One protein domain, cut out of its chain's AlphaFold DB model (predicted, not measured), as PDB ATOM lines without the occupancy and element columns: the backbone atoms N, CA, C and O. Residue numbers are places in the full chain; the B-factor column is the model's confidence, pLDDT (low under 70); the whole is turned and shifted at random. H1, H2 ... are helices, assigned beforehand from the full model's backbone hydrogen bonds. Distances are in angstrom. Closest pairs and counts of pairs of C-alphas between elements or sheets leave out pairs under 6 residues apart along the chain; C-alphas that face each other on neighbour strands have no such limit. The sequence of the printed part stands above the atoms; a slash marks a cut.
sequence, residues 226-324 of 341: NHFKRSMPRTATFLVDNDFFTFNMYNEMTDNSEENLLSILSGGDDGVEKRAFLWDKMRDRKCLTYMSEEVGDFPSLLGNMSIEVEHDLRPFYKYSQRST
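Overview. This is residues 226 to 324 of the 341 residues of an uncharacterized protein of Teladorsagia circumcincta (UniProt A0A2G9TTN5). The model is a loose, open C of short helices strung on long links, with a small corner of H1 and H2 at one end, H3 and then H4 further along, and H5 at the other end. The stretch 242 to 256 crosses the gap from the corner of H1 and H2 to H3, and a winding stretch of 29 residues, 285 to 313, leads from H4 to H5. The printed part has 99 residues with five named helices, in the order H1 H2 H3 H4 H5, and no named strand. Its class is all helix, although only 42 of the 99 residues are in named elements. The whole is loose, with a radius of gyration of the C-alphas of 16.4 A, and spans 41 by 38 by 31 A.

Arrangement. H3, residues 257 to 266, and H4, residues 278 to 284, are close but not clearly touching. Their closest C-alphas, those of Leu 265 and Leu 278, are 5.5 A apart. They run the same way at a shallow tilt of 29 degrees. H5, residues 314 to 323, touches no helix and is apart from both H3 and H4. Before it, residues 290 to 291 form a short parallel pairing with residues 311 to 312. H1, residues 226 to 231, and H2, residues 233 to 241, are close but not clearly touching, with the C-alphas of Lys 229 and Ala 236 the closest at 5.8 A. They run opposite ways at a steep tilt of 67 degrees. H2 is apart from H3. In H1, H2, H3 and H4 every O i to N i+4 pair is within hydrogen-bond range; in H5 it is 4 of 6.

Along the chain. H3 and H5, ten residues each, are the longest helices by residues, at 14.2 A and 14.8 A from first to last C-alpha. H2 measures 12.1 A, H4 10.0 A and H1 8.8 A. H1 begins with C-alpha 226 at (-41.086, 2.862, 57.790). H3 begins with C-alpha 257 at (-28.463, 9.230, 47.649), and H5 ends with C-alpha 323 at (-22.082, 30.401, 64.701).

Size, cuts and confidence. The C-alphas farthest apart are those of Asp 241 and Glu 273, 42.1 A. The printed part has no cut. The link from H1 to H2 is tight, and the links H2 to H3, H3 to H4 and H4 to H5 are long. Residues 230 to 235, of which 233 to 235 belong to H2, stand free, as do residues 238 to 243, of which 238 to 241 belong to H2. The mean pLDDT of the printed part is 78.4, and residues 269 to 275 and 294 to 307 are under 70.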
ATOM      1  N   ASN A 226     -40.797   3.404  56.464       85.38
ATOM      2  CA  ASN A 226     -41.086   2.862  57.790       85.38
ATOM      3  C   ASN A 226     -40.433   3.685  58.905       85.38
ATOM      4  O   ASN A 226     -41.039   3.875  59.962       85.38
ATOM      5  N   HIS A 227     -39.209   4.174  58.686       86.25
ATOM      6  CA  HIS A 227     -38.555   5.062  59.639       86.25
ATOM      7  C   HIS A 227     -39.291   6.401  59.723       86.25
ATOM      8  O   HIS A 227     -39.624   6.814  60.830       86.25
ATOM      9  N   PHE A 228     -39.649   7.006  58.585       86.81
ATOM     10  CA  PHE A 228     -40.419   8.252  58.518       86.81
ATOM     11  C   PHE A 228     -41.725   8.173  59.319       86.81
ATOM     12  O   PHE A 228     -41.976   9.004  60.190       86.81
ATOM     13  N   LYS A 229     -42.528   7.120  59.106       86.38
ATOM     14  CA  LYS A 229     -43.793   6.916  59.839       86.38
ATOM     15  C   LYS A 229     -43.595   6.811  61.357       86.38
ATOM     16  O   LYS A 229     -44.480   7.195  62.117       86.38
ATOM     17  N   ARG A 230     -42.445   6.297  61.811       84.88
ATOM     18  CA  ARG A 230     -42.118   6.142  63.240       84.88
ATOM     19  C   ARG A 230     -41.516   7.396  63.865       84.88
ATOM     20  O   ARG A 230     -41.830   7.690  65.015       84.88
ATOM     21  N   SER A 231     -40.625   8.087  63.159       84.50
ATOM     22  CA  SER A 231     -39.905   9.257  63.674       84.50
ATOM     23  C   SER A 231     -40.708  10.548  63.521       84.50
ATOM     24  O   SER A 231     -40.601  11.436  64.365       84.50
ATOM     25  N   MET A 232     -41.571  10.626  62.504       86.81
ATOM     26  CA  MET A 232     -42.404  11.787  62.191       86.81
ATOM     27  C   MET A 232     -43.904  11.430  62.128       86.81
ATOM     28  O   MET A 232     -44.574  11.733  61.139       86.81
ATOM     29  N   PRO A 233     -44.487  10.821  63.181       87.69
ATOM     30  CA  PRO A 233     -45.865  10.327  63.140       87.69
ATOM     31  C   PRO A 233     -46.885  11.452  62.939       87.69
ATOM     32  O   PRO A 233     -47.864  11.272  62.229       87.69
ATOM     33  N   ARG A 234     -46.632  12.643  63.502       89.19
ATOM     34  CA  ARG A 234     -47.496  13.819  63.305       89.19
ATOM     35  C   ARG A 234     -47.508  14.282  61.851       89.19
ATOM     36  O   ARG A 234     -48.571  14.611  61.342       89.19
ATOM     37  N   THR A 235     -46.348  14.279  61.195       89.00
ATOM     38  CA  THR A 235     -46.231  14.624  59.775       89.00
ATOM     39  C   THR A 235     -46.941  13.583  58.917       89.00
ATOM     40  O   THR A 235     -47.716  13.943  58.044       89.00
ATOM     41  N   ALA A 236     -46.748  12.293  59.203       88.25
ATOM     42  CA  ALA A 236     -47.433  11.222  58.485       88.25
ATOM     43  C   ALA A 236     -48.965  11.321  58.614       88.25
ATOM     44  O   ALA A 236     -49.662  11.212  57.610       88.25
ATOM     45  N   THR A 237     -49.487  11.579  59.819       88.69
ATOM     46  CA  THR A 237     -50.922  11.816  60.041       88.69
ATOM     47  C   THR A 237     -51.407  13.055  59.295       88.69
ATOM     48  O   THR A 237     -52.403  12.970  58.593       88.69
ATOM     49  N   PHE A 238     -50.668  14.168  59.357       92.69
ATOM     50  CA  PHE A 238     -51.011  15.386  58.620       92.69
ATOM     51  C   PHE A 238     -51.155  15.136  57.112       92.69
ATOM     52  O   PHE A 238     -52.109  15.618  56.513       92.69
ATOM     53  N   LEU A 239     -50.243  14.371  56.503       89.31
ATOM     54  CA  LEU A 239     -50.319  14.049  55.075       89.31
ATOM     55  C   LEU A 239     -51.594  13.262  54.740       89.31
ATOM     56  O   LEU A 239     -52.283  13.595  53.782       89.31
ATOM     57  N   VAL A 240     -51.929  12.253  55.549       87.56
ATOM     58  CA  VAL A 240     -53.145  11.445  55.359       87.56
ATOM     59  C   VAL A 240     -54.411  12.282  55.564       87.56
ATOM     60  O   VAL A 240     -55.325  12.200  54.752       87.56
ATOM     61  N   ASP A 241     -54.450  13.110  56.609       93.62
ATOM     62  CA  ASP A 241     -55.616  13.926  56.969       93.62
ATOM     63  C   ASP A 241     -55.898  15.058  55.964       93.62
ATOM     64  O   ASP A 241     -56.995  15.612  55.958       93.62
ATOM     65  N   ASN A 242     -54.914  15.418  55.133       94.00
ATOM     66  CA  ASN A 242     -55.028  16.452  54.100       94.00
ATOM     67  C   ASN A 242     -55.018  15.863  52.678       94.00
ATOM     68  O   ASN A 242     -54.633  16.551  51.735       94.00
ATOM     69  N   ASP A 243     -55.406  14.592  52.529       92.06
ATOM     70  CA  ASP A 243     -55.580  13.909  51.239       92.06
ATOM     71  C   ASP A 243     -54.333  13.934  50.329       92.06
ATOM     72  O   ASP A 243     -54.434  13.923  49.099       92.06
ATOM     73  N   PHE A 244     -53.127  13.940  50.911       90.50
ATOM     74  CA  PHE A 244     -51.906  13.811  50.117       90.50
ATOM     75  C   PHE A 244     -51.826  12.418  49.487       90.50
ATOM     76  O   PHE A 244     -52.053  11.395  50.137       90.50
ATOM     77  N   PHE A 245     -51.399  12.365  48.225       87.62
ATOM     78  CA  PHE A 245     -51.087  11.101  47.568       87.62
ATOM     79  C   PHE A 245     -49.838  10.479  48.191       87.62
ATOM     80  O   PHE A 245     -48.720  10.961  48.011       87.62
ATOM     81  N   THR A 246     -50.025   9.380  48.916       81.50
ATOM     82  CA  THR A 246     -48.921   8.587  49.458       81.50
ATOM     83  C   THR A 246     -48.669   7.377  48.572       81.50
ATOM     84  O   THR A 246     -49.510   6.477  48.489       81.50
ATOM     85  N   PHE A 247     -47.496   7.315  47.951       81.75
ATOM     86  CA  PHE A 247     -47.065   6.128  47.222       81.75
ATOM     87  C   PHE A 247     -46.600   5.063  48.217       81.75
ATOM     88  O   PHE A 247     -45.619   5.243  48.941       81.75
ATOM     89  N   ASN A 248     -47.322   3.947  48.272       73.88
ATOM     90  CA  ASN A 248     -46.860   2.764  48.984       73.88
ATOM     91  C   ASN A 248     -45.976   1.965  48.017       73.88
ATOM     92  O   ASN A 248     -46.398   1.719  46.893       73.88
ATOM     93  N   MET A 249     -44.789   1.543  48.465       74.88
ATOM     94  CA  MET A 249     -43.844   0.718  47.684       74.88
ATOM     95  C   MET A 249     -43.073   1.463  46.577       74.88
ATOM     96  O   MET A 249     -43.001   0.998  45.444       74.88
ATOM     97  N   TYR A 250     -42.456   2.600  46.909       80.56
ATOM     98  CA  TYR A 250     -41.379   3.158  46.084       80.56
ATOM     99  C   TYR A 250     -40.030   2.566  46.512       80.56
ATOM    100  O   TYR A 250     -39.831   2.261  47.689       80.56
ATOM    101  N   ASN A 251     -39.119   2.420  45.553       80.88
ATOM    102  CA  ASN A 251     -37.740   2.012  45.791       80.88
ATOM    103  C   ASN A 251     -36.801   3.135  45.363       80.88
ATOM    104  O   ASN A 251     -37.111   3.910  44.457       80.88
ATOM    105  N   GLU A 252     -35.649   3.190  46.015       81.75
ATOM    106  CA  GLU A 252     -34.504   3.946  45.527       81.75
ATOM    107  C   GLU A 252     -33.998   3.307  44.222       81.75
ATOM    108  O   GLU A 252     -34.134   2.097  44.021       81.75
ATOM    109  N   MET A 253     -33.473   4.120  43.301       79.62
ATOM    110  CA  MET A 253     -32.913   3.608  42.041       79.62
ATOM    111  C   MET A 253     -31.538   2.976  42.262       79.62
ATOM    112  O   MET A 253     -31.183   2.009  41.593       79.62
ATOM    113  N   THR A 254     -30.778   3.526  43.203       80.31
ATOM    114  CA  THR A 254     -29.414   3.131  43.549       80.31
ATOM    115  C   THR A 254     -29.233   3.200  45.065       80.31
ATOM    116  O   THR A 254     -30.008   3.868  45.744       80.31
ATOM    117  N   ASP A 255     -28.179   2.583  45.597       79.19
ATOM    118  CA  ASP A 255     -27.801   2.739  47.013       79.19
ATOM    119  C   ASP A 255     -27.111   4.096  47.293       79.19
ATOM    120  O   ASP A 255     -26.643   4.348  48.405       79.19
ATOM    121  N   ASN A 256     -26.996   4.962  46.277       78.31
ATOM    122  CA  ASN A 256     -26.361   6.268  46.367       78.31
ATOM    123  C   ASN A 256     -27.422   7.382  46.368       78.31
ATOM    124  O   ASN A 256     -28.079   7.648  45.356       78.31
ATOM    125  N   SER A 257     -27.561   8.080  47.500       78.69
ATOM    126  CA  SER A 257     -28.463   9.230  47.649       78.69
ATOM    127  C   SER A 257     -28.250  10.304  46.580       78.69
ATOM    128  O   SER A 257     -29.222  10.909  46.128       78.69
ATOM    129  N   GLU A 258     -27.005  10.513  46.143       76.00
ATOM    130  CA  GLU A 258     -26.643  11.471  45.094       76.00
ATOM    131  C   GLU A 258     -27.313  11.119  43.766       76.00
ATOM    132  O   GLU A 258     -28.060  11.909  43.190       76.00
ATOM    133  N   GLU A 259     -27.083   9.897  43.297       77.31
ATOM    134  CA  GLU A 259     -27.589   9.424  42.014       77.31
ATOM    135  C   GLU A 259     -29.119   9.384  42.013       77.31
ATOM    136  O   GLU A 259     -29.748   9.781  41.028       77.31
ATOM    137  N   ASN A 260     -29.726   8.991  43.137       81.44
ATOM    138  CA  ASN A 260     -31.174   9.031  43.323       81.44
ATOM    139  C   ASN A 260     -31.723  10.456  43.197       81.44
ATOM    140  O   ASN A 260     -32.671  10.694  42.445       81.44
ATOM    141  N   LEU A 261     -31.113  11.409  43.901       81.62
ATOM    142  CA  LEU A 261     -31.518  12.808  43.903       81.62
ATOM    143  C   LEU A 261     -31.401  13.438  42.509       81.62
ATOM    144  O   LEU A 261     -32.355  14.047  42.018       81.62
ATOM    145  N   LEU A 262     -30.252  13.269  41.853       79.50
ATOM    146  CA  LEU A 262     -30.024  13.807  40.513       79.50
ATOM    147  C   LEU A 262     -31.003  13.217  39.507       79.50
ATOM    148  O   LEU A 262     -31.509  13.939  38.648       79.50
ATOM    149  N   SER A 263     -31.312  11.930  39.626       81.38
ATOM    150  CA  SER A 263     -32.269  11.260  38.749       81.38
ATOM    151  C   SER A 263     -33.697  11.774  38.965       81.38
ATOM    152  O   SER A 263     -34.403  12.019  37.990       81.38
ATOM    153  N   ILE A 264     -34.108  12.038  40.213       83.75
ATOM    154  CA  ILE A 264     -35.405  12.672  40.516       83.75
ATOM    155  C   ILE A 264     -35.482  14.076  39.901       83.75
ATOM    156  O   ILE A 264     -36.492  14.439  39.301       83.75
ATOM    157  N   LEU A 265     -34.415  14.867  40.031       84.31
ATOM    158  CA  LEU A 265     -34.386  16.258  39.571       84.31
ATOM    159  C   LEU A 265     -34.225  16.401  38.053       84.31
ATOM    160  O   LEU A 265     -34.635  17.420  37.502       84.31
ATOM    161  N   SER A 266     -33.631  15.417  37.380       81.75
ATOM    162  CA  SER A 266     -33.450  15.401  35.920       81.75
ATOM    163  C   SER A 266     -34.544  14.635  35.171       81.75
ATOM    164  O   SER A 266     -34.647  14.761  33.954       81.75
ATOM    165  N   GLY A 267     -35.388  13.879  35.879       78.75
ATOM    166  CA  GLY A 267     -36.467  13.092  35.280       78.75
ATOM    167  C   GLY A 267     -36.051  11.711  34.759       78.75
ATOM    168  O   GLY A 267     -36.864  11.071  34.095       78.75
ATOM    169  N   GLY A 268     -34.839  11.231  35.068       71.00
ATOM    170  CA  GLY A 268     -34.378   9.873  34.752       71.00
ATOM    171  C   GLY A 268     -33.107   9.787  33.895       71.00
ATOM    172  O   GLY A 268     -32.385  10.765  33.706       71.00
ATOM    173  N   ASP A 269     -32.815   8.573  33.416       59.38
ATOM    174  CA  ASP A 269     -31.511   8.135  32.887       59.38
ATOM    175  C   ASP A 269     -31.212   8.547  31.430       59.38
ATOM    176  O   ASP A 269     -30.667   7.785  30.632       59.38
ATOM    177  N   ASP A 270     -31.536   9.784  31.063       53.06
ATOM    178  CA  ASP A 270     -30.979  10.377  29.850       53.06
ATOM    179  C   ASP A 270     -29.546  10.807  30.191       53.06
ATOM    180  O   ASP A 270     -29.350  11.642  31.069       53.06
ATOM    181  N   GLY A 271     -28.534  10.174  29.591       55.38
ATOM    182  CA  GLY A 271     -27.116  10.284  29.967       55.38
ATOM    183  C   GLY A 271     -26.604  11.677  30.394       55.38
ATOM    184  O   GLY A 271     -27.049  12.720  29.913       55.38
ATOM    185  N   VAL A 272     -25.605  11.665  31.284       55.06
ATOM    186  CA  VAL A 272     -25.051  12.797  32.065       55.06
ATOM    187  C   VAL A 272     -24.772  14.082  31.259       55.06
ATOM    188  O   VAL A 272     -24.854  15.176  31.805       55.06
ATOM    189  N   GLU A 273     -24.498  13.991  29.958       55.06
ATOM    190  CA  GLU A 273     -24.099  15.137  29.125       55.06
ATOM    191  C   GLU A 273     -25.260  16.014  28.603       55.06
ATOM    192  O   GLU A 273     -25.000  17.051  27.991       55.06
ATOM    193  N   LYS A 274     -26.538  15.644  28.816       56.53
ATOM    194  CA  LYS A 274     -27.709  16.411  28.317       56.53
ATOM    195  C   LYS A 274     -28.855  16.597  29.323       56.53
ATOM    196  O   LYS A 274     -29.973  16.919  28.916       56.53
ATOM    197  N   ARG A 275     -28.617  16.407  30.621       67.19
ATOM    198  CA  ARG A 275     -29.683  16.509  31.631       67.19
ATOM    199  C   ARG A 275     -30.081  17.969  31.858       67.19
ATOM    200  O   ARG A 275     -29.340  18.728  32.469       67.19
ATOM    201  N   ALA A 276     -31.255  18.354  31.358       75.81
ATOM    202  CA  ALA A 276     -31.938  19.560  31.812       75.81
ATOM    203  C   ALA A 276     -32.629  19.235  33.137       75.81
ATOM    204  O   ALA A 276     -33.450  18.319  33.194       75.81
ATOM    205  N   PHE A 277     -32.304  19.967  34.194       83.44
ATOM    206  CA  PHE A 277     -32.914  19.750  35.497       83.44
ATOM    207  C   PHE A 277     -34.280  20.428  35.590       83.44
ATOM    208  O   PHE A 277     -34.635  21.316  34.808       83.44
ATOM    209  N   LEU A 278     -35.051  20.040  36.604       86.06
ATOM    210  CA  LEU A 278     -36.355  20.621  36.887       86.06
ATOM    211  C   LEU A 278     -36.279  22.149  37.008       86.06
ATOM    212  O   LEU A 278     -37.128  22.840  36.452       86.06
ATOM    213  N   TRP A 279     -35.248  22.696  37.659       85.69
ATOM    214  CA  TRP A 279     -35.087  24.151  37.760       85.69
ATOM    215  C   TRP A 279     -34.830  24.826  36.412       85.69
ATOM    216  O   TRP A 279     -35.290  25.948  36.230       85.69
ATOM    217  N   ASP A 280     -34.180  24.162  35.453       85.62
ATOM    218  CA  ASP A 280     -33.997  24.714  34.107       85.62
ATOM    219  C   ASP A 280     -35.351  24.845  33.405       85.62
ATOM    220  O   ASP A 280     -35.685  25.901  32.876       85.62
ATOM    221  N   LYS A 281     -36.190  23.807  33.508       86.88
ATOM    222  CA  LYS A 281     -37.560  23.824  32.973       86.88
ATOM    223  C   LYS A 281     -38.438  24.879  33.639       86.88
ATOM    224  O   LYS A 281     -39.232  25.528  32.961       86.88
ATOM    225  N   MET A 282     -38.312  25.050  34.951       88.00
ATOM    226  CA  MET A 282     -39.060  26.071  35.687       88.00
ATOM    227  C   MET A 282     -38.566  27.482  35.329       88.00
ATOM    228  O   MET A 282     -39.375  28.388  35.150       88.00
ATOM    229  N   ARG A 283     -37.259  27.670  35.124       86.38
ATOM    230  CA  ARG A 283     -36.677  28.943  34.676       86.38
ATOM    231  C   ARG A 283     -37.106  29.307  33.254       86.38
ATOM    232  O   ARG A 283     -37.459  30.461  33.021       86.38
ATOM    233  N   ASP A 284     -37.164  28.343  32.335       87.00
ATOM    234  CA  ASP A 284     -37.691  28.543  30.973       87.00
ATOM    235  C   ASP A 284     -39.152  29.027  30.988       87.00
ATOM    236  O   ASP A 284     -39.569  29.823  30.143       87.00
ATOM    237  N   ARG A 285     -39.924  28.598  31.995       87.19
ATOM    238  CA  ARG A 285     -41.297  29.060  32.265       87.19
ATOM    239  C   ARG A 285     -41.365  30.390  33.018       87.19
ATOM    240  O   ARG A 285     -42.453  30.842  33.353       87.19
ATOM    241  N   LYS A 286     -40.223  31.035  33.277       87.06
ATOM    242  CA  LYS A 286     -40.112  32.250  34.098       87.06
ATOM    243  C   LYS A 286     -40.675  32.056  35.510       87.06
ATOM    244  O   LYS A 286     -41.241  32.981  36.089       87.06
ATOM    245  N   CYS A 287     -40.527  30.865  36.080       85.94
ATOM    246  CA  CYS A 287     -40.815  30.636  37.490       85.94
ATOM    247  C   CYS A 287     -39.633  31.097  38.348       85.94
ATOM    248  O   CYS A 287     -38.470  30.980  37.956       85.94
ATOM    249  N   LEU A 288     -39.941  31.582  39.549       85.75
ATOM    250  CA  LEU A 288     -38.938  31.821  40.576       85.75
ATOM    251  C   LEU A 288     -38.389  30.474  41.058       85.75
ATOM    252  O   LEU A 288     -39.159  29.620  41.497       85.75
ATOM    253  N   THR A 289     -37.073  30.276  40.982       86.75
ATOM    254  CA  THR A 289     -36.424  29.051  41.459       86.75
ATOM    255  C   THR A 289     -35.680  29.319  42.758       86.75
ATOM    256  O   THR A 289     -34.859  30.230  42.861       86.75
ATOM    257  N   TYR A 290     -35.988  28.513  43.766       86.38
ATOM    258  CA  TYR A 290     -35.427  28.635  45.100       86.38
ATOM    259  C   TYR A 290     -34.912  27.277  45.552       86.38
ATOM    260  O   TYR A 290     -35.613  26.272  45.421       86.38
ATOM    261  N   MET A 291     -33.699  27.257  46.093       83.62
ATOM    262  CA  MET A 291     -33.097  26.057  46.646       83.62
ATOM    263  C   MET A 291     -32.623  26.315  48.069       83.62
ATOM    264  O   MET A 291     -31.869  27.247  48.351       83.62
ATOM    265  N   SER A 292     -33.078  25.445  48.960       83.69
ATOM    266  CA  SER A 292     -32.732  25.435  50.369       83.69
ATOM    267  C   SER A 292     -32.251  24.042  50.720       83.69
ATOM    268  O   SER A 292     -33.001  23.078  50.599       83.69
ATOM    269  N   GLU A 293     -30.993  23.955  51.115       77.50
ATOM    270  CA  GLU A 293     -30.243  22.714  51.143       77.50
ATOM    271  C   GLU A 293     -29.350  22.731  52.396       77.50
ATOM    272  O   GLU A 293     -28.657  23.718  52.655       77.50
ATOM    273  N   GLU A 294     -29.451  21.679  53.214       69.56
ATOM    274  CA  GLU A 294     -28.798  21.572  54.530       69.56
ATOM    275  C   GLU A 294     -27.789  20.407  54.623       69.56
ATOM    276  O   GLU A 294     -27.058  20.286  55.612       69.56
ATOM    277  N   VAL A 295     -27.722  19.548  53.605       63.56
ATOM    278  CA  VAL A 295     -26.718  18.496  53.421       63.56
ATOM    279  C   VAL A 295     -25.418  19.184  53.014       63.56
ATOM    280  O   VAL A 295     -25.172  19.509  51.860       63.56
ATOM    281  N   GLY A 296     -24.555  19.422  54.004       53.72
ATOM    282  CA  GLY A 296     -23.348  20.254  53.900       53.72
ATOM    283  C   GLY A 296     -22.288  19.882  52.848       53.72
ATOM    284  O   GLY A 296     -21.203  20.455  52.904       53.72
ATOM    285  N   ASP A 297     -22.571  18.970  51.915       57.12
ATOM    286  CA  ASP A 297     -21.708  18.621  50.786       57.12
ATOM    287  C   ASP A 297     -22.434  18.541  49.424       57.12
ATOM    288  O   ASP A 297     -21.916  17.992  48.463       57.12
ATOM    289  N   PHE A 298     -23.614  19.147  49.272       59.28
ATOM    290  CA  PHE A 298     -24.322  19.187  47.980       59.28
ATOM    291  C   PHE A 298     -23.526  19.714  46.769       59.28
ATOM    292  O   PHE A 298     -23.781  19.284  45.647       59.28
ATOM    293  N   PRO A 299     -22.546  20.629  46.916       54.56
ATOM    294  CA  PRO A 299     -21.649  20.965  45.814       54.56
ATOM    295  C   PRO A 299     -20.771  19.792  45.348       54.56
ATOM    296  O   PRO A 299     -20.471  19.721  44.160       54.56
ATOM    297  N   SER A 300     -20.365  18.873  46.237       54.16
ATOM    298  CA  SER A 300     -19.645  17.658  45.832       54.16
ATOM    299  C   SER A 300     -20.576  16.673  45.118       54.16
ATOM    300  O   SER A 300     -20.150  16.098  44.118       54.16
ATOM    301  N   LEU A 301     -21.857  16.620  45.530       54.56
ATOM    302  CA  LEU A 301     -22.952  15.842  44.910       54.56
ATOM    303  C   LEU A 301     -23.267  16.230  43.453       54.56
ATOM    304  O   LEU A 301     -24.134  15.649  42.808       54.56
ATOM    305  N   LEU A 302     -22.646  17.291  42.946       56.41
ATOM    306  CA  LEU A 302     -22.877  17.793  41.597       56.41
ATOM    307  C   LEU A 302     -21.602  17.876  40.762       56.41
ATOM    308  O   LEU A 302     -21.666  18.204  39.576       56.41
ATOM    309  N   GLY A 303     -20.437  17.589  41.346       57.38
ATOM    310  CA  GLY A 303     -19.150  17.774  40.683       57.38
ATOM    311  C   GLY A 303     -19.013  19.177  40.072       57.38
ATOM    312  O   GLY A 303     -19.033  20.183  40.774       57.38
ATOM    313  N   ASN A 304     -18.879  19.249  38.742       51.19
ATOM    314  CA  ASN A 304     -18.778  20.506  37.985       51.19
ATOM    315  C   ASN A 304     -20.134  21.076  37.519       51.19
ATOM    316  O   ASN A 304     -20.151  22.051  36.766       51.19
ATOM    317  N   MET A 305     -21.265  20.471  37.888       59.16
ATOM    318  CA  MET A 305     -22.581  20.934  37.445       59.16
ATOM    319  C   MET A 305     -22.966  22.224  38.178       59.16
ATOM    320  O   MET A 305     -23.001  22.289  39.407       59.16
ATOM    321  N   SER A 306     -23.262  23.274  37.412       56.62
ATOM    322  CA  SER A 306     -23.722  24.552  37.949       56.62
ATOM    323  C   SER A 306     -25.194  24.461  38.345       56.62
ATOM    324  O   SER A 306     -26.067  24.290  37.494       56.62
ATOM    325  N   ILE A 307     -25.490  24.628  39.635       69.62
ATOM    326  CA  ILE A 307     -26.863  24.892  40.079       69.62
ATOM    327  C   ILE A 307     -27.182  26.351  39.773       69.62
ATOM    328  O   ILE A 307     -26.817  27.249  40.530       69.62
ATOM    329  N   GLU A 308     -27.864  26.587  38.663       72.88
ATOM    330  CA  GLU A 308     -28.327  27.920  38.276       72.88
ATOM    331  C   GLU A 308     -29.776  28.139  38.732       72.88
ATOM    332  O   GLU A 308     -30.713  28.186  37.927       72.88
ATOM    333  N   VAL A 309     -29.959  28.249  40.050       80.25
ATOM    334  CA  VAL A 309     -31.212  28.724  40.661       80.25
ATOM    335  C   VAL A 309     -31.121  30.216  40.966       80.25
ATOM    336  O   VAL A 309     -30.034  30.732  41.214       80.25
ATOM    337  N   GLU A 310     -32.261  30.907  40.956       83.56
ATOM    338  CA  GLU A 310     -32.314  32.348  41.227       83.56
ATOM    339  C   GLU A 310     -31.905  32.660  42.673       83.56
ATOM    340  O   GLU A 310     -31.123  33.574  42.912       83.56
ATOM    341  N   HIS A 311     -32.399  31.865  43.627       84.25
ATOM    342  CA  HIS A 311     -32.108  32.026  45.046       84.25
ATOM    343  C   HIS A 311     -31.548  30.730  45.639       84.25
ATOM    344  O   HIS A 311     -32.267  29.747  45.818       84.25
ATOM    345  N   ASP A 312     -30.258  30.742  45.966       82.75
ATOM    346  CA  ASP A 312     -29.533  29.618  46.567       82.75
ATOM    347  C   ASP A 312     -29.162  29.927  48.017       82.75
ATOM    348  O   ASP A 312     -28.266  30.732  48.246       82.75
ATOM    349  N   LEU A 313     -29.796  29.278  48.995       84.75
ATOM    350  CA  LEU A 313     -29.580  29.563  50.420       84.75
ATOM    351  C   LEU A 313     -28.344  28.918  51.064       84.75
ATOM    352  O   LEU A 313     -28.095  29.113  52.259       84.75
ATOM    353  N   ARG A 314     -27.539  28.159  50.317       81.38
ATOM    354  CA  ARG A 314     -26.351  27.494  50.879       81.38
ATOM    355  C   ARG A 314     -25.384  28.457  51.592       81.38
ATOM    356  O   ARG A 314     -24.913  28.105  52.678       81.38
ATOM    357  N   PRO A 315     -25.097  29.679  51.086       84.12
ATOM    358  CA  PRO A 315     -24.258  30.644  51.799       84.12
ATOM    359  C   PRO A 315     -24.805  31.024  53.179       84.12
ATOM    360  O   PRO A 315     -24.047  31.083  54.150       84.12
ATOM    361  N   PHE A 316     -26.114  31.243  53.292       87.12
ATOM    362  CA  PHE A 316     -26.782  31.526  54.557       87.12
ATOM    363  C   PHE A 316     -26.633  30.361  55.542       87.12
ATOM    364  O   PHE A 316     -26.249  30.581  56.698       87.12
ATOM    365  N   TYR A 317     -26.883  29.128  55.093       83.38
ATOM    366  CA  TYR A 317     -26.771  27.944  55.943       83.38
ATOM    367  C   TYR A 317     -25.341  27.711  56.411       83.38
ATOM    368  O   TYR A 317     -25.095  27.605  57.617       83.38
ATOM    369  N   LYS A 318     -24.376  27.744  55.490       82.38
ATOM    370  CA  LYS A 318     -22.963  27.554  55.822       82.38
ATOM    371  C   LYS A 318     -22.439  28.642  56.761       82.38
ATOM    372  O   LYS A 318     -21.642  28.348  57.653       82.38
ATOM    373  N   TYR A 319     -22.889  29.889  56.611       86.44
ATOM    374  CA  TYR A 319     -22.537  30.954  57.548       86.44
ATOM    375  C   TYR A 319     -23.145  30.706  58.934       86.44
ATOM    376  O   TYR A 319     -22.436  30.739  59.940       86.44
ATOM    377  N   SER A 320     -24.442  30.402  58.989       86.12
ATOM    378  CA  SER A 320     -25.172  30.168  60.242       86.12
ATOM    379  C   SER A 320     -24.594  28.992  61.032       86.12
ATOM    380  O   SER A 320     -24.474  29.058  62.261       86.12
ATOM    381  N   GLN A 321     -24.134  27.952  60.337       83.31
ATOM    382  CA  GLN A 321     -23.509  26.778  60.938       83.31
ATOM    383  C   GLN A 321     -22.205  27.117  61.683       83.31
ATOM    384  O   GLN A 321     -21.961  26.558  62.748       83.31
ATOM    385  N   ARG A 322     -21.414  28.098  61.211       83.25
ATOM    386  CA  ARG A 322     -20.190  28.566  61.904       83.25
ATOM    387  C   ARG A 322     -20.482  29.152  63.288       83.25
ATOM    388  O   ARG A 322     -19.643  29.077  64.180       83.25
ATOM    389  N   SER A 323     -21.655  29.763  63.448       79.88
ATOM    390  CA  SER A 323     -22.082  30.401  64.701       79.88
ATOM    391  C   SER A 323     -22.858  29.461  65.628       79.88
ATOM    392  O   SER A 323     -23.029  29.759  66.813       79.88
ATOM    393  N   THR A 324     -23.326  28.328  65.100       84.38
ATOM    394  CA  THR A 324     -24.120  27.351  65.843       84.38
ATOM    395  C   THR A 324     -23.221  26.578  66.802       84.38
ATOM    396  O   THR A 324     -22.213  26.000  66.402       84.38
TER     397      THR A 324